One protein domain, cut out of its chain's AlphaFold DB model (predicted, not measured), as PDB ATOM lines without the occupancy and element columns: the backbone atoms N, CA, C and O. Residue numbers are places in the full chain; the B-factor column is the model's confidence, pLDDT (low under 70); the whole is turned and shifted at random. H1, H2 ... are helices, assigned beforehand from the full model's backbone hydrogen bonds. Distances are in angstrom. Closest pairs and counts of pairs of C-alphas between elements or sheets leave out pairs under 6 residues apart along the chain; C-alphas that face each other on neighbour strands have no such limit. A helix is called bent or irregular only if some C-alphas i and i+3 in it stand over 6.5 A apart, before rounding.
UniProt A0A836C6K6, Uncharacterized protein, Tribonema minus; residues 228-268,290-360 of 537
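What this domain is: This is residues 228 to 268 and 290 to 360 of the 537 residues of an uncharacterized protein of Tribonema minus (UniProt A0A836C6K6). The longest helix, H1, and the second long helix, H2, make a narrow V that is open toward the cut, with H4 packed on both near the closed end and the short H3 beyond that end. H5 folds back from H4 toward H1, and residues 253 to 268 stick out as a long bare arm, of which 253 to 267 belong to H1. The printed part has 112 residues with five named helices, in the order H1, H2, H3, H4, H5, and no named strand; its class is all helix. It is loose, with a radius of gyration of the C-alphas of 18.1 A, and spans 68 by 29 by 22 A, the length owing much to the arm.

Where its parts are: H1, residues 230 to 267, is 55.1 A from first to last C-alpha, from C-alpha 230 at (55.528, -55.474, -8.280) to C-alpha 267 at (24.860, -19.116, 19.496). H2, residues 290 to 318, is 41.5 A long; it is neither bent nor irregular, but only just: C-alphas 299 and 302 are 6.1 A apart. H3 is residues 323 to 326, 5.1 A. H4 is residues 329 to 343, 21.1 A. H5, residues 351 to 359, is 12.0 A long and ends with C-alpha 359 at (57.328, -34.623, -7.038).

How they stand to each other: H1 touches H2 with residues 230 to 241 alone, at a shallow tilt of 29 degrees, opposite ways; the closest C-alphas are those of Val 237 and His 308, 6.8 A apart. H4 touches H1 at a steep tilt of 48 degrees, the same way, with the C-alphas of Leu 233 and Ala 333 closest at 4.9 A. H4 touches H2 at a steep tilt of 64 degrees, opposite ways, with the C-alphas of Ala 311 and Leu 337 closest at 4.9 A. H4 and H5 are a helical hairpin that only just touches, with 3 pairs of C-alphas within 8 A, the closest those of Leu 338 and Gly 351 at 6.1 A; the tilt of 34 degrees is shallow, only just short of steep. H5 is close to H1 but not clearly touching, about perpendicular at 83 degrees, with the C-alphas of Tyr 243 and Phe 354 closest at 7.3 A. H3 is close to H4 but not clearly touching, with the C-alphas of Pro 324 and Leu 332 closest at 7.7 A, and it is apart from H1 and H5. Each O i to N i+4 pair is within hydrogen-bond range in H4 and H5, against 33 of 34 in H1 and 22 of 25 in H2; H3 is too short for such a pair.

The domain as a whole: The C-alphas farthest apart, those of Gly 268 and Asp 322, are 68.2 A apart. Without residues 253 to 268, which stand free, the body spans 48 by 28 by 22 A. Residues 269 to 289 are not printed, and C-alphas 268 and 290 are 29.6 A apart across this cut. Of the links printed whole, H2 to H3 and H3 to H4 are tight and H4 to H5 is short. The mean pLDDT of the printed part is 76.6; it is under 70 at residues 248 to 258, 260 to 268, 290 to 301 and 360.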
ATOM      1  N   THR A 228      61.934 -56.401 -10.529       90.81
ATOM      2  CA  THR A 228      60.542 -56.550 -10.984       90.81
ATOM      3  C   THR A 228      59.674 -55.336 -10.599       90.81
ATOM      4  O   THR A 228      60.011 -54.616  -9.653       90.81
ATOM      5  N   PRO A 229      58.559 -55.059 -11.308       92.94
ATOM      6  CA  PRO A 229      57.719 -53.883 -11.049       92.94
ATOM      7  C   PRO A 229      56.742 -54.040  -9.868       92.94
ATOM      8  O   PRO A 229      56.236 -53.035  -9.366       92.94
ATOM      9  N   TYR A 230      56.497 -55.257  -9.365       92.50
ATOM     10  CA  TYR A 230      55.528 -55.474  -8.280       92.50
ATOM     11  C   TYR A 230      55.919 -54.853  -6.921       92.50
ATOM     12  O   TYR A 230      55.041 -54.268  -6.285       92.50
ATOM     13  N   PRO A 231      57.181 -54.926  -6.434       91.94
ATOM     14  CA  PRO A 231      57.541 -54.284  -5.166       91.94
ATOM     15  C   PRO A 231      57.413 -52.746  -5.201       91.94
ATOM     16  O   PRO A 231      56.857 -52.194  -4.250       91.94
ATOM     17  N   PRO A 232      57.828 -52.034  -6.277       93.25
ATOM     18  CA  PRO A 232      57.506 -50.618  -6.448       93.25
ATOM     19  C   PRO A 232      56.004 -50.312  -6.471       93.25
ATOM     20  O   PRO A 232      55.602 -49.323  -5.866       93.25
ATOM     21  N   LEU A 233      55.173 -51.146  -7.117       93.38
ATOM     22  CA  LEU A 233      53.718 -50.935  -7.160       93.38
ATOM     23  C   LEU A 233      53.112 -50.891  -5.752       93.38
ATOM     24  O   LEU A 233      52.378 -49.957  -5.444       93.38
ATOM     25  N   LEU A 234      53.460 -51.848  -4.885       92.25
ATOM     26  CA  LEU A 234      52.958 -51.884  -3.507       92.25
ATOM     27  C   LEU A 234      53.302 -50.587  -2.752       92.25
ATOM     28  O   LEU A 234      52.427 -49.945  -2.180       92.25
ATOM     29  N   GLY A 235      54.559 -50.138  -2.848       92.00
ATOM     30  CA  GLY A 235      55.004 -48.893  -2.216       92.00
ATOM     31  C   GLY A 235      54.386 -47.617  -2.805       92.00
ATOM     32  O   GLY A 235      54.378 -46.588  -2.125       92.00
ATOM     33  N   LEU A 236      53.881 -47.651  -4.045       90.50
ATOM     34  CA  LEU A 236      53.117 -46.555  -4.654       90.50
ATOM     35  C   LEU A 236      51.648 -46.565  -4.206       90.50
ATOM     36  O   LEU A 236      51.100 -45.497  -3.946       90.50
ATOM     37  N   VAL A 237      51.034 -47.741  -4.034       90.50
ATOM     38  CA  VAL A 237      49.677 -47.870  -3.469       90.50
ATOM     39  C   VAL A 237      49.646 -47.382  -2.014       90.50
ATOM     40  O   VAL A 237      48.786 -46.574  -1.669       90.50
ATOM     41  N   ASP A 238      50.646 -47.734  -1.200       89.31
ATOM     42  CA  ASP A 238      50.810 -47.211   0.172       89.31
ATOM     43  C   ASP A 238      50.997 -45.678   0.221       89.31
ATOM     44  O   ASP A 238      50.746 -45.038   1.245       89.31
ATOM     45  N   GLN A 239      51.495 -45.069  -0.862       88.38
ATOM     46  CA  GLN A 239      51.616 -43.611  -0.995       88.38
ATOM     47  C   GLN A 239      50.303 -42.972  -1.459       88.38
ATOM     48  O   GLN A 239      49.961 -41.894  -0.975       88.38
ATOM     49  N   ALA A 240      49.548 -43.636  -2.336       85.38
ATOM     50  CA  ALA A 240      48.212 -43.202  -2.733       85.38
ATOM     51  C   ALA A 240      47.232 -43.218  -1.543       85.38
ATOM     52  O   ALA A 240      46.492 -42.256  -1.362       85.38
ATOM     53  N   ASP A 241      47.284 -44.235  -0.674       85.75
ATOM     54  CA  ASP A 241      46.479 -44.289   0.561       85.75
ATOM     55  C   ASP A 241      46.781 -43.110   1.507       85.75
ATOM     56  O   ASP A 241      45.877 -42.423   1.992       85.75
ATOM     57  N   LYS A 242      48.065 -42.781   1.700       84.25
ATOM     58  CA  LYS A 242      48.481 -41.595   2.475       84.25
ATOM     59  C   LYS A 242      47.945 -40.300   1.866       84.25
ATOM     60  O   LYS A 242      47.363 -39.491   2.577       84.25
ATOM     61  N   TYR A 243      48.039 -40.141   0.549       83.50
ATOM     62  CA  TYR A 243      47.496 -38.970  -0.141       83.50
ATOM     63  C   TYR A 243      45.964 -38.852  -0.005       83.50
ATOM     64  O   TYR A 243      45.437 -37.770   0.266       83.50
ATOM     65  N   ILE A 244      45.228 -39.962  -0.116       79.31
ATOM     66  CA  ILE A 244      43.766 -39.994   0.065       79.31
ATOM     67  C   ILE A 244      43.387 -39.679   1.522       79.31
ATOM     68  O   ILE A 244      42.446 -38.922   1.774       79.31
ATOM     69  N   THR A 245      44.116 -40.212   2.503       79.75
ATOM     70  CA  THR A 245      43.851 -39.945   3.929       79.75
ATOM     71  C   THR A 245      44.214 -38.513   4.344       79.75
ATOM     72  O   THR A 245      43.480 -37.907   5.129       79.75
ATOM     73  N   GLU A 246      45.267 -37.921   3.776       77.31
ATOM     74  CA  GLU A 246      45.640 -36.514   3.983       77.31
ATOM     75  C   GLU A 246      44.606 -35.552   3.373       77.31
ATOM     76  O   GLU A 246      44.100 -34.663   4.067       77.31
ATOM     77  N   THR A 247      44.223 -35.758   2.108       70.38
ATOM     78  CA  THR A 247      43.227 -34.920   1.414       70.38
ATOM     79  C   THR A 247      41.843 -35.002   2.066       70.38
ATOM     80  O   THR A 247      41.225 -33.970   2.345       70.38
ATOM     81  N   THR A 248      41.364 -36.206   2.400       66.12
ATOM     82  CA  THR A 248      40.084 -36.371   3.116       66.12
ATOM     83  C   THR A 248      40.137 -35.822   4.544       66.12
ATOM     84  O   THR A 248      39.174 -35.190   4.985       66.12
ATOM     85  N   GLY A 249      41.260 -35.972   5.255       59.34
ATOM     86  CA  GLY A 249      41.476 -35.377   6.577       59.34
ATOM     87  C   GLY A 249      41.404 -33.845   6.567       59.34
ATOM     88  O   GLY A 249      40.748 -33.249   7.429       59.34
ATOM     89  N   GLY A 250      42.001 -33.204   5.555       58.28
ATOM     90  CA  GLY A 250      41.887 -31.762   5.315       58.28
ATOM     91  C   GLY A 250      40.438 -31.318   5.096       58.28
ATOM     92  O   GLY A 250      39.942 -30.431   5.792       58.28
ATOM     93  N   CYS A 251      39.708 -31.994   4.209       55.38
ATOM     94  CA  CYS A 251      38.298 -31.691   3.950       55.38
ATOM     95  C   CYS A 251      37.410 -31.853   5.196       55.38
ATOM     96  O   CYS A 251      36.571 -30.998   5.467       55.38
ATOM     97  N   ILE A 252      37.602 -32.913   5.990       63.44
ATOM     98  CA  ILE A 252      36.799 -33.159   7.199       63.44
ATOM     99  C   ILE A 252      37.108 -32.127   8.283       63.44
ATOM    100  O   ILE A 252      36.184 -31.633   8.925       63.44
ATOM    101  N   THR A 253      38.381 -31.776   8.486       59.47
ATOM    102  CA  THR A 253      38.747 -30.736   9.458       59.47
ATOM    103  C   THR A 253      38.179 -29.379   9.064       59.47
ATOM    104  O   THR A 253      37.565 -28.742   9.913       59.47
ATOM    105  N   LEU A 254      38.268 -28.981   7.789       60.75
ATOM    106  CA  LEU A 254      37.660 -27.747   7.276       60.75
ATOM    107  C   LEU A 254      36.131 -27.740   7.405       60.75
ATOM    108  O   LEU A 254      35.566 -26.744   7.851       60.75
ATOM    109  N   LEU A 255      35.452 -28.840   7.072       64.88
ATOM    110  CA  LEU A 255      33.989 -28.937   7.149       64.88
ATOM    111  C   LEU A 255      33.499 -28.943   8.608       64.88
ATOM    112  O   LEU A 255      32.476 -28.337   8.921       64.88
ATOM    113  N   LEU A 256      34.264 -29.538   9.528       66.44
ATOM    114  CA  LEU A 256      34.002 -29.487  10.969       66.44
ATOM    115  C   LEU A 256      34.290 -28.082  11.540       66.44
ATOM    116  O   LEU A 256      33.526 -27.604  12.376       66.44
ATOM    117  N   LEU A 257      35.312 -27.375  11.044       64.94
ATOM    118  CA  LEU A 257      35.583 -25.970  11.384       64.94
ATOM    119  C   LEU A 257      34.463 -25.045  10.879       64.94
ATOM    120  O   LEU A 257      33.982 -24.206  11.637       64.94
ATOM    121  N   LEU A 258      33.986 -25.251   9.647       68.62
ATOM    122  CA  LEU A 258      32.832 -24.555   9.070       68.62
ATOM    123  C   LEU A 258      31.563 -24.814   9.895       68.62
ATOM    124  O   LEU A 258      30.856 -23.874  10.246       68.62
ATOM    125  N   LEU A 259      31.302 -26.071  10.270       73.25
ATOM    126  CA  LEU A 259      30.174 -26.441  11.127       73.25
ATOM    127  C   LEU A 259      30.268 -25.773  12.509       73.25
ATOM    128  O   LEU A 259      29.272 -25.259  13.010       73.25
ATOM    129  N   LEU A 260      31.458 -25.736  13.119       67.94
ATOM    130  CA  LEU A 260      31.684 -25.047  14.393       67.94
ATOM    131  C   LEU A 260      31.537 -23.525  14.272       67.94
ATOM    132  O   LEU A 260      31.010 -22.906  15.193       67.94
ATOM    133  N   LEU A 261      31.947 -22.922  13.153       64.81
ATOM    134  CA  LEU A 261      31.730 -21.499  12.872       64.81
ATOM    135  C   LEU A 261      30.237 -21.184  12.713       64.81
ATOM    136  O   LEU A 261      29.755 -20.253  13.354       64.81
ATOM    137  N   LEU A 262      29.489 -21.999  11.961       65.50
ATOM    138  CA  LEU A 262      28.033 -21.873  11.806       65.50
ATOM    139  C   LEU A 262      27.278 -22.080  13.134       65.50
ATOM    140  O   LEU A 262      26.324 -21.368  13.433       65.50
ATOM    141  N   LEU A 263      27.726 -23.013  13.979       60.50
ATOM    142  CA  LEU A 263      27.170 -23.200  15.326       60.50
ATOM    143  C   LEU A 263      27.501 -22.031  16.268       60.50
ATOM    144  O   LEU A 263      26.726 -21.747  17.185       60.50
ATOM    145  N   ARG A 264      28.631 -21.346  16.049       57.38
ATOM    146  CA  ARG A 264      29.061 -20.177  16.827       57.38
ATOM    147  C   ARG A 264      28.307 -18.908  16.425       57.38
ATOM    148  O   ARG A 264      27.928 -18.146  17.308       57.38
ATOM    149  N   THR A 265      28.021 -18.712  15.135       55.12
ATOM    150  CA  THR A 265      27.124 -17.634  14.678       55.12
ATOM    151  C   THR A 265      25.675 -17.879  15.103       55.12
ATOM    152  O   THR A 265      24.984 -16.924  15.441       55.12
ATOM    153  N   ALA A 266      25.234 -19.141  15.191       51.59
ATOM    154  CA  ALA A 266      23.925 -19.485  15.750       51.59
ATOM    155  C   ALA A 266      23.813 -19.206  17.265       51.59
ATOM    156  O   ALA A 266      22.770 -18.740  17.712       51.59
ATOM    157  N   HIS A 267      24.871 -19.438  18.058       47.88
ATOM    158  CA  HIS A 267      24.860 -19.116  19.496       47.88
ATOM    159  C   HIS A 267      24.788 -17.609  19.770       47.88
ATOM    160  O   HIS A 267      24.035 -17.200  20.648       47.88
ATOM    161  N   GLY A 268      25.464 -16.774  18.971       48.19
ATOM    162  CA  GLY A 268      25.387 -15.310  19.108       48.19
ATOM    163  C   GLY A 268      23.990 -14.711  18.873       48.19
ATOM    164  O   GLY A 268      23.759 -13.554  19.208       48.19
ATOM    165  N   SER A 290      35.049 -41.536  16.006       42.69
ATOM    166  CA  SER A 290      35.339 -42.955  15.742       42.69
ATOM    167  C   SER A 290      34.479 -43.535  14.617       42.69
ATOM    168  O   SER A 290      34.997 -44.258  13.771       42.69
ATOM    169  N   ALA A 291      33.194 -43.175  14.549       37.97
ATOM    170  CA  ALA A 291      32.291 -43.628  13.497       37.97
ATOM    171  C   ALA A 291      32.719 -43.082  12.128       37.97
ATOM    172  O   ALA A 291      32.862 -43.856  11.187       37.97
ATOM    173  N   ALA A 292      33.027 -41.782  12.032       42.72
ATOM    174  CA  ALA A 292      33.536 -41.175  10.804       42.72
ATOM    175  C   ALA A 292      34.840 -41.842  10.331       42.72
ATOM    176  O   ALA A 292      34.938 -42.214   9.163       42.72
ATOM    177  N   ARG A 293      35.807 -42.074  11.236       45.09
ATOM    178  CA  ARG A 293      37.044 -42.811  10.911       45.09
ATOM    179  C   ARG A 293      36.758 -44.216  10.373       45.09
ATOM    180  O   ARG A 293      37.304 -44.566   9.332       45.09
ATOM    181  N   ASN A 294      35.869 -44.969  11.020       43.03
ATOM    182  CA  ASN A 294      35.517 -46.328  10.599       43.03
ATOM    183  C   ASN A 294      34.775 -46.365   9.247       43.03
ATOM    184  O   ASN A 294      34.989 -47.285   8.460       43.03
ATOM    185  N   CYS A 295      33.932 -45.373   8.942       34.06
ATOM    186  CA  CYS A 295      33.272 -45.263   7.637       34.06
ATOM    187  C   CYS A 295      34.270 -44.976   6.503       34.06
ATOM    188  O   CYS A 295      34.147 -45.545   5.419       34.06
ATOM    189  N   ILE A 296      35.273 -44.128   6.754       48.88
ATOM    190  CA  ILE A 296      36.302 -43.772   5.766       48.88
ATOM    191  C   ILE A 296      37.235 -44.959   5.513       48.88
ATOM    192  O   ILE A 296      37.456 -45.319   4.358       48.88
ATOM    193  N   SER A 297      37.713 -45.632   6.567       45.06
ATOM    194  CA  SER A 297      38.579 -46.809   6.418       45.06
ATOM    195  C   SER A 297      37.870 -47.972   5.713       45.06
ATOM    196  O   SER A 297      38.481 -48.651   4.890       45.06
ATOM    197  N   ALA A 298      36.571 -48.175   5.971       40.78
ATOM    198  CA  ALA A 298      35.772 -49.193   5.288       40.78
ATOM    199  C   ALA A 298      35.542 -48.890   3.794       40.78
ATOM    200  O   ALA A 298      35.478 -49.817   2.989       40.78
ATOM    201  N   SER A 299      35.436 -47.611   3.410       48.66
ATOM    202  CA  SER A 299      35.244 -47.211   2.009       48.66
ATOM    203  C   SER A 299      36.549 -47.158   1.207       48.66
ATOM    204  O   SER A 299      36.539 -47.497   0.027       48.66
ATOM    205  N   GLY A 300      37.664 -46.740   1.817       56.09
ATOM    206  CA  GLY A 300      38.955 -46.602   1.131       56.09
ATOM    207  C   GLY A 300      39.635 -47.943   0.846       56.09
ATOM    208  O   GLY A 300      40.029 -48.213  -0.289       56.09
ATOM    209  N   ALA A 301      39.704 -48.829   1.847       61.41
ATOM    210  CA  ALA A 301      40.456 -50.084   1.748       61.41
ATOM    211  C   ALA A 301      39.970 -51.001   0.606       61.41
ATOM    212  O   ALA A 301      40.779 -51.577  -0.118       61.41
ATOM    213  N   GLY A 302      38.650 -51.095   0.400       71.88
ATOM    214  CA  GLY A 302      38.050 -51.906  -0.668       71.88
ATOM    215  C   GLY A 302      38.100 -51.283  -2.070       71.88
ATOM    216  O   GLY A 302      37.755 -51.957  -3.041       71.88
ATOM    217  N   VAL A 303      38.488 -50.009  -2.189       79.75
ATOM    218  CA  VAL A 303      38.767 -49.341  -3.473       79.75
ATOM    219  C   VAL A 303      40.252 -49.468  -3.810       79.75
ATOM    220  O   VAL A 303      40.592 -49.805  -4.941       79.75
ATOM    221  N   LEU A 304      41.129 -49.290  -2.819       83.56
ATOM    222  CA  LEU A 304      42.577 -49.440  -2.971       83.56
ATOM    223  C   LEU A 304      42.999 -50.868  -3.332       83.56
ATOM    224  O   LEU A 304      43.864 -51.031  -4.187       83.56
ATOM    225  N   SER A 305      42.365 -51.900  -2.758       87.00
ATOM    226  CA  SER A 305      42.640 -53.288  -3.156       87.00
ATOM    227  C   SER A 305      42.289 -53.540  -4.625       87.00
ATOM    228  O   SER A 305      43.119 -54.036  -5.378       87.00
ATOM    229  N   LYS A 306      41.109 -53.089  -5.074       88.25
ATOM    230  CA  LYS A 306      40.689 -53.184  -6.484       88.25
ATOM    231  C   LYS A 306      41.619 -52.419  -7.421       88.25
ATOM    232  O   LYS A 306      41.914 -52.912  -8.503       88.25
ATOM    233  N   LEU A 307      42.085 -51.237  -7.011       88.88
ATOM    234  CA  LEU A 307      43.047 -50.450  -7.779       88.88
ATOM    235  C   LEU A 307      44.395 -51.174  -7.898       88.88
ATOM    236  O   LEU A 307      44.957 -51.235  -8.987       88.88
ATOM    237  N   HIS A 308      44.902 -51.743  -6.802       90.88
ATOM    238  CA  HIS A 308      46.118 -52.555  -6.798       90.88
ATOM    239  C   HIS A 308      45.986 -53.791  -7.700       90.88
ATOM    240  O   HIS A 308      46.912 -54.104  -8.447       90.88
ATOM    241  N   ASP A 309      44.841 -54.472  -7.663       90.56
ATOM    242  CA  ASP A 309      44.602 -55.675  -8.462       90.56
ATOM    243  C   ASP A 309      44.434 -55.337  -9.957       90.56
ATOM    244  O   ASP A 309      44.971 -56.042 -10.810       90.56
ATOM    245  N   ALA A 310      43.801 -54.205 -10.288       89.50
ATOM    246  CA  ALA A 310      43.751 -53.674 -11.652       89.50
ATOM    247  C   ALA A 310      45.140 -53.238 -12.161       89.50
ATOM    248  O   ALA A 310      45.543 -53.615 -13.260       89.50
ATOM    249  N   ALA A 311      45.917 -52.513 -11.346       91.56
ATOM    250  CA  ALA A 311      47.286 -52.107 -11.676       91.56
ATOM    251  C   ALA A 311      48.253 -53.301 -11.789       91.56
ATOM    252  O   ALA A 311      49.239 -53.247 -12.523       91.56
ATOM    253  N   ARG A 312      47.979 -54.405 -11.085       90.69
ATOM    254  CA  ARG A 312      48.673 -55.681 -11.284       90.69
ATOM    255  C   ARG A 312      48.327 -56.288 -12.643       90.69
ATOM    256  O   ARG A 312      49.241 -56.592 -13.399       90.69
ATOM    257  N   ALA A 313      47.040 -56.399 -12.975       87.75
ATOM    258  CA  ALA A 313      46.606 -56.970 -14.249       87.75
ATOM    259  C   ALA A 313      47.170 -56.200 -15.462       87.75
ATOM    260  O   ALA A 313      47.569 -56.812 -16.455       87.75
ATOM    261  N   THR A 314      47.282 -54.867 -15.376       89.31
ATOM    262  CA  THR A 314      47.957 -54.073 -16.416       89.31
ATOM    263  C   THR A 314      49.471 -54.320 -16.450       89.31
ATOM    264  O   THR A 314      50.027 -54.445 -17.543       89.31
ATOM    265  N   LEU A 315      50.148 -54.483 -15.302       90.31
ATOM    266  CA  LEU A 315      51.564 -54.885 -15.259       90.31
ATOM    267  C   LEU A 315      51.826 -56.255 -15.898       90.31
ATOM    268  O   LEU A 315      52.821 -56.397 -16.606       90.31
ATOM    269  N   ASP A 316      50.960 -57.245 -15.687       85.94
ATOM    270  CA  ASP A 316      51.142 -58.596 -16.239       85.94
ATOM    271  C   ASP A 316      51.063 -58.600 -17.780       85.94
ATOM    272  O   ASP A 316      51.808 -59.320 -18.457       85.94
ATOM    273  N   GLY A 317      50.234 -57.709 -18.342       83.19
ATOM    274  CA  GLY A 317      50.220 -57.383 -19.770       83.19
ATOM    275  C   GLY A 317      51.470 -56.623 -20.230       83.19
ATOM    276  O   GLY A 317      52.089 -57.004 -21.223       83.19
ATOM    277  N   VAL A 318      51.899 -55.590 -19.493       86.56
ATOM    278  CA  VAL A 318      53.114 -54.803 -19.795       86.56
ATOM    279  C   VAL A 318      54.374 -55.674 -19.796       86.56
ATOM    280  O   VAL A 318      55.230 -55.504 -20.665       86.56
ATOM    281  N   LEU A 319      54.478 -56.644 -18.887       84.44
ATOM    282  CA  LEU A 319      55.597 -57.588 -18.817       84.44
ATOM    283  C   LEU A 319      55.722 -58.477 -20.066       84.44
ATOM    284  O   LEU A 319      56.794 -59.024 -20.295       84.44
ATOM    285  N   ALA A 320      54.665 -58.626 -20.873       81.88
ATOM    286  CA  ALA A 320      54.715 -59.372 -22.136       81.88
ATOM    287  C   ALA A 320      55.378 -58.586 -23.282       81.88
ATOM    288  O   ALA A 320      55.682 -59.161 -24.325       81.88
ATOM    289  N   THR A 321      55.560 -57.277 -23.106       87.06
ATOM    290  CA  THR A 321      56.143 -56.365 -24.099       87.06
ATOM    291  C   THR A 321      57.634 -56.137 -23.833       87.06
ATOM    292  O   THR A 321      58.160 -56.586 -22.816       87.06
ATOM    293  N   ASP A 322      58.305 -55.374 -24.699       87.06
ATOM    294  CA  ASP A 322      59.710 -54.975 -24.521       87.06
ATOM    295  C   ASP A 322      59.911 -53.867 -23.461       87.06
ATOM    296  O   ASP A 322      61.041 -53.503 -23.128       87.06
ATOM    297  N   LEU A 323      58.831 -53.312 -22.895       86.94
ATOM    298  CA  LEU A 323      58.886 -52.227 -21.906       86.94
ATOM    299  C   LEU A 323      59.767 -52.512 -20.662       86.94
ATOM    300  O   LEU A 323      60.448 -51.575 -20.226       86.94
ATOM    301  N   PRO A 324      59.851 -53.744 -20.109       88.25
ATOM    302  CA  PRO A 324      60.771 -54.089 -19.014       88.25
ATOM    303  C   PRO A 324      62.260 -53.939 -19.361       88.25
ATOM    304  O   PRO A 324      63.082 -53.803 -18.459       88.25
ATOM    305  N   LEU A 325      62.612 -53.952 -20.651       87.25
ATOM    306  CA  LEU A 325      63.985 -53.774 -21.139       87.25
ATOM    307  C   LEU A 325      64.341 -52.292 -21.348       87.25
ATOM    308  O   LEU A 325      65.516 -51.926 -21.322       87.25
ATOM    309  N   LEU A 326      63.328 -51.445 -21.565       89.00
ATOM    310  CA  LEU A 326      63.476 -50.031 -21.923       89.00
ATOM    311  C   LEU A 326      63.335 -49.080 -20.727       89.00
ATOM    312  O   LEU A 326      63.862 -47.963 -20.757       89.00
ATOM    313  N   HIS A 327      62.590 -49.470 -19.688       90.88
ATOM    314  CA  HIS A 327      62.199 -48.574 -18.599       90.88
ATOM    315  C   HIS A 327      62.427 -49.165 -17.210       90.88
ATOM    316  O   HIS A 327      62.258 -50.354 -16.965       90.88
ATOM    317  N   ALA A 328      62.765 -48.287 -16.262       90.75
ATOM    318  CA  ALA A 328      62.928 -48.663 -14.866       90.75
ATOM    319  C   ALA A 328      61.605 -49.208 -14.278       90.75
ATOM    320  O   ALA A 328      60.543 -48.628 -14.533       90.75
ATOM    321  N   PRO A 329      61.646 -50.241 -13.416       92.38
ATOM    322  CA  PRO A 329      60.446 -50.913 -12.904       92.38
ATOM    323  C   PRO A 329      59.513 -49.983 -12.118       92.38
ATOM    324  O   PRO A 329      58.300 -50.153 -12.166       92.38
ATOM    325  N   ALA A 330      60.052 -48.953 -11.456       91.12
ATOM    326  CA  ALA A 330      59.249 -47.931 -10.785       91.12
ATOM    327  C   ALA A 330      58.425 -47.067 -11.763       91.12
ATOM    328  O   ALA A 330      57.309 -46.680 -11.430       91.12
ATOM    329  N   ARG A 331      58.932 -46.801 -12.979       92.50
ATOM    330  CA  ARG A 331      58.191 -46.072 -14.025       92.50
ATOM    331  C   ARG A 331      57.055 -46.928 -14.587       92.50
ATOM    332  O   ARG A 331      55.973 -46.403 -14.815       92.50
ATOM    333  N   LEU A 332      57.287 -48.232 -14.756       91.88
ATOM    334  CA  LEU A 332      56.260 -49.187 -15.186       91.88
ATOM    335  C   LEU A 332      55.154 -49.334 -14.133       91.88
ATOM    336  O   LEU A 332      53.980 -49.238 -14.470       91.88
ATOM    337  N   ALA A 333      55.523 -49.479 -12.857       93.25
ATOM    338  CA  ALA A 333      54.575 -49.534 -11.744       93.25
ATOM    339  C   ALA A 333      53.730 -48.253 -11.614       93.25
ATOM    340  O   ALA A 333      52.525 -48.334 -11.392       93.25
ATOM    341  N   LEU A 334      54.343 -47.077 -11.791       91.75
ATOM    342  CA  LEU A 334      53.644 -45.790 -11.792       91.75
ATOM    343  C   LEU A 334      52.670 -45.684 -12.975       91.75
ATOM    344  O   LEU A 334      51.511 -45.341 -12.766       91.75
ATOM    345  N   ALA A 335      53.107 -46.019 -14.192       90.81
ATOM    346  CA  ALA A 335      52.247 -45.986 -15.376       90.81
ATOM    347  C   ALA A 335      51.042 -46.936 -15.244       90.81
ATOM    348  O   ALA A 335      49.914 -46.542 -15.529       90.81
ATOM    349  N   ALA A 336      51.265 -48.152 -14.739       91.62
ATOM    350  CA  ALA A 336      50.209 -49.126 -14.476       91.62
ATOM    351  C   ALA A 336      49.198 -48.641 -13.422       91.62
ATOM    352  O   ALA A 336      47.991 -48.795 -13.615       91.62
ATOM    353  N   LEU A 337      49.676 -48.006 -12.342       90.50
ATOM    354  CA  LEU A 337      48.822 -47.424 -11.303       90.50
ATOM    355  C   LEU A 337      47.969 -46.265 -11.836       90.50
ATOM    356  O   LEU A 337      46.783 -46.197 -11.521       90.50
ATOM    357  N   LEU A 338      48.544 -45.373 -12.651       89.38
ATOM    358  CA  LEU A 338      47.804 -44.257 -13.248       89.38
ATOM    359  C   LEU A 338      46.785 -44.731 -14.297       89.38
ATOM    360  O   LEU A 338      45.664 -44.231 -14.293       89.38
ATOM    361  N   SER A 339      47.119 -45.732 -15.125       89.69
ATOM    362  CA  SER A 339      46.157 -46.350 -16.058       89.69
ATOM    363  C   SER A 339      44.976 -46.957 -15.299       89.69
ATOM    364  O   SER A 339      43.824 -46.644 -15.586       89.69
ATOM    365  N   ALA A 340      45.251 -47.744 -14.254       88.56
ATOM    366  CA  ALA A 340      44.212 -48.349 -13.424       88.56
ATOM    367  C   ALA A 340      43.360 -47.306 -12.671       88.56
ATOM    368  O   ALA A 340      42.161 -47.509 -12.484       88.56
ATOM    369  N   ALA A 341      43.949 -46.176 -12.258       85.75
ATOM    370  CA  ALA A 341      43.221 -45.077 -11.623       85.75
ATOM    371  C   ALA A 341      42.324 -44.311 -12.613       85.75
ATOM    372  O   ALA A 341      41.246 -43.868 -12.224       85.75
ATOM    373  N   ALA A 342      42.741 -44.187 -13.878       83.19
ATOM    374  CA  ALA A 342      41.957 -43.572 -14.949       83.19
ATOM    375  C   ALA A 342      40.814 -44.476 -15.455       83.19
ATOM    376  O   ALA A 342      39.754 -43.978 -15.835       83.19
ATOM    377  N   GLU A 343      41.008 -45.798 -15.446       81.38
ATOM    378  CA  GLU A 343      39.981 -46.791 -15.801       81.38
ATOM    379  C   GLU A 343      38.924 -46.980 -14.697       81.38
ATOM    380  O   GLU A 343      37.777 -47.345 -14.978       81.38
ATOM    381  N   ALA A 344      39.277 -46.719 -13.436       79.62
ATOM    382  CA  ALA A 344      38.350 -46.783 -12.313       79.62
ATOM    383  C   ALA A 344      37.325 -45.632 -12.361       79.62
ATOM    384  O   ALA A 344      37.672 -44.460 -12.251       79.62
ATOM    385  N   ALA A 345      36.034 -45.968 -12.460       71.19
ATOM    386  CA  ALA A 345      34.934 -45.004 -12.412       71.19
ATOM    387  C   ALA A 345      34.092 -45.192 -11.128       71.19
ATOM    388  O   ALA A 345      33.461 -46.243 -10.975       71.19
ATOM    389  N   PRO A 346      34.012 -44.198 -10.215       70.44
ATOM    390  CA  PRO A 346      34.725 -42.913 -10.221       70.44
ATOM    391  C   PRO A 346      36.231 -43.063  -9.909       70.44
ATOM    392  O   PRO A 346      36.601 -44.003  -9.198       70.44
ATOM    393  N   PRO A 347      37.084 -42.131 -10.379       71.75
ATOM    394  CA  PRO A 347      38.521 -42.186 -10.129       71.75
ATOM    395  C   PRO A 347      38.812 -42.019  -8.627       71.75
ATOM    396  O   PRO A 347      38.249 -41.120  -7.995       71.75
ATOM    397  N   PRO A 348      39.672 -42.866  -8.026       70.44
ATOM    398  CA  PRO A 348      39.921 -42.859  -6.582       70.44
ATOM    399  C   PRO A 348      40.741 -41.647  -6.120       70.44
ATOM    400  O   PRO A 348      40.611 -41.215  -4.976       70.44
ATOM    401  N   PHE A 349      41.582 -41.108  -7.001       75.56
ATOM    402  CA  PHE A 349      42.332 -39.869  -6.828       75.56
ATOM    403  C   PHE A 349      42.668 -39.280  -8.202       75.56
ATOM    404  O   PHE A 349      42.654 -39.986  -9.209       75.56
ATOM    405  N   ASP A 350      42.984 -37.987  -8.237       79.75
ATOM    406  CA  ASP A 350      43.505 -37.320  -9.430       79.75
ATOM    407  C   ASP A 350      45.009 -37.614  -9.573       79.75
ATOM    408  O   ASP A 350      45.805 -37.308  -8.677       79.75
ATOM    409  N   GLY A 351      45.379 -38.259 -10.683       78.75
ATOM    410  CA  GLY A 351      46.739 -38.717 -10.959       78.75
ATOM    411  C   GLY A 351      47.745 -37.577 -11.096       78.75
ATOM    412  O   GLY A 351      48.831 -37.660 -10.521       78.75
ATOM    413  N   ASP A 352      47.375 -36.491 -11.775       79.81
ATOM    414  CA  ASP A 352      48.270 -35.351 -11.983       79.81
ATOM    415  C   ASP A 352      48.475 -34.594 -10.668       79.81
ATOM    416  O   ASP A 352      49.604 -34.257 -10.301       79.81
ATOM    417  N   ALA A 353      47.405 -34.416  -9.887       80.38
ATOM    418  CA  ALA A 353      47.491 -33.838  -8.548       80.38
ATOM    419  C   ALA A 353      48.380 -34.677  -7.609       80.38
ATOM    420  O   ALA A 353      49.193 -34.114  -6.874       80.38
ATOM    421  N   PHE A 354      48.289 -36.013  -7.668       82.81
ATOM    422  CA  PHE A 354      49.168 -36.919  -6.921       82.81
ATOM    423  C   PHE A 354      50.641 -36.775  -7.341       82.81
ATOM    424  O   PHE A 354      51.517 -36.657  -6.480       82.81
ATOM    425  N   LEU A 355      50.929 -36.721  -8.648       85.50
ATOM    426  CA  LEU A 355      52.289 -36.499  -9.151       85.50
ATOM    427  C   LEU A 355      52.842 -35.139  -8.707       85.50
ATOM    428  O   LEU A 355      53.968 -35.072  -8.211       85.50
ATOM    429  N   HIS A 356      52.061 -34.065  -8.823       83.44
ATOM    430  CA  HIS A 356      52.483 -32.735  -8.391       83.44
ATOM    431  C   HIS A 356      52.703 -32.667  -6.875       83.44
ATOM    432  O   HIS A 356      53.767 -32.220  -6.448       83.44
ATOM    433  N   ALA A 357      51.778 -33.181  -6.061       79.44
ATOM    434  CA  ALA A 357      51.936 -33.238  -4.606       79.44
ATOM    435  C   ALA A 357      53.192 -34.022  -4.185       79.44
ATOM    436  O   ALA A 357      53.861 -33.656  -3.217       79.44
ATOM    437  N   ARG A 358      53.546 -35.084  -4.925       76.69
ATOM    438  CA  ARG A 358      54.681 -35.949  -4.591       76.69
ATOM    439  C   ARG A 358      56.033 -35.443  -5.095       76.69
ATOM    440  O   ARG A 358      57.026 -35.595  -4.380       76.69
ATOM    441  N   PHE A 359      56.083 -34.895  -6.309       76.50
ATOM    442  CA  PHE A 359      57.328 -34.623  -7.038       76.50
ATOM    443  C   PHE A 359      57.638 -33.134  -7.252       76.50
ATOM    444  O   PHE A 359      58.797 -32.811  -7.503       76.50
ATOM    445  N   ALA A 360      56.683 -32.207  -7.086       69.31
ATOM    446  CA  ALA A 360      56.976 -30.769  -7.199       69.31
ATOM    447  C   ALA A 360      57.849 -30.232  -6.043       69.31
ATOM    448  O   ALA A 360      58.449 -29.166  -6.152       69.31
TER     449      ALA A 360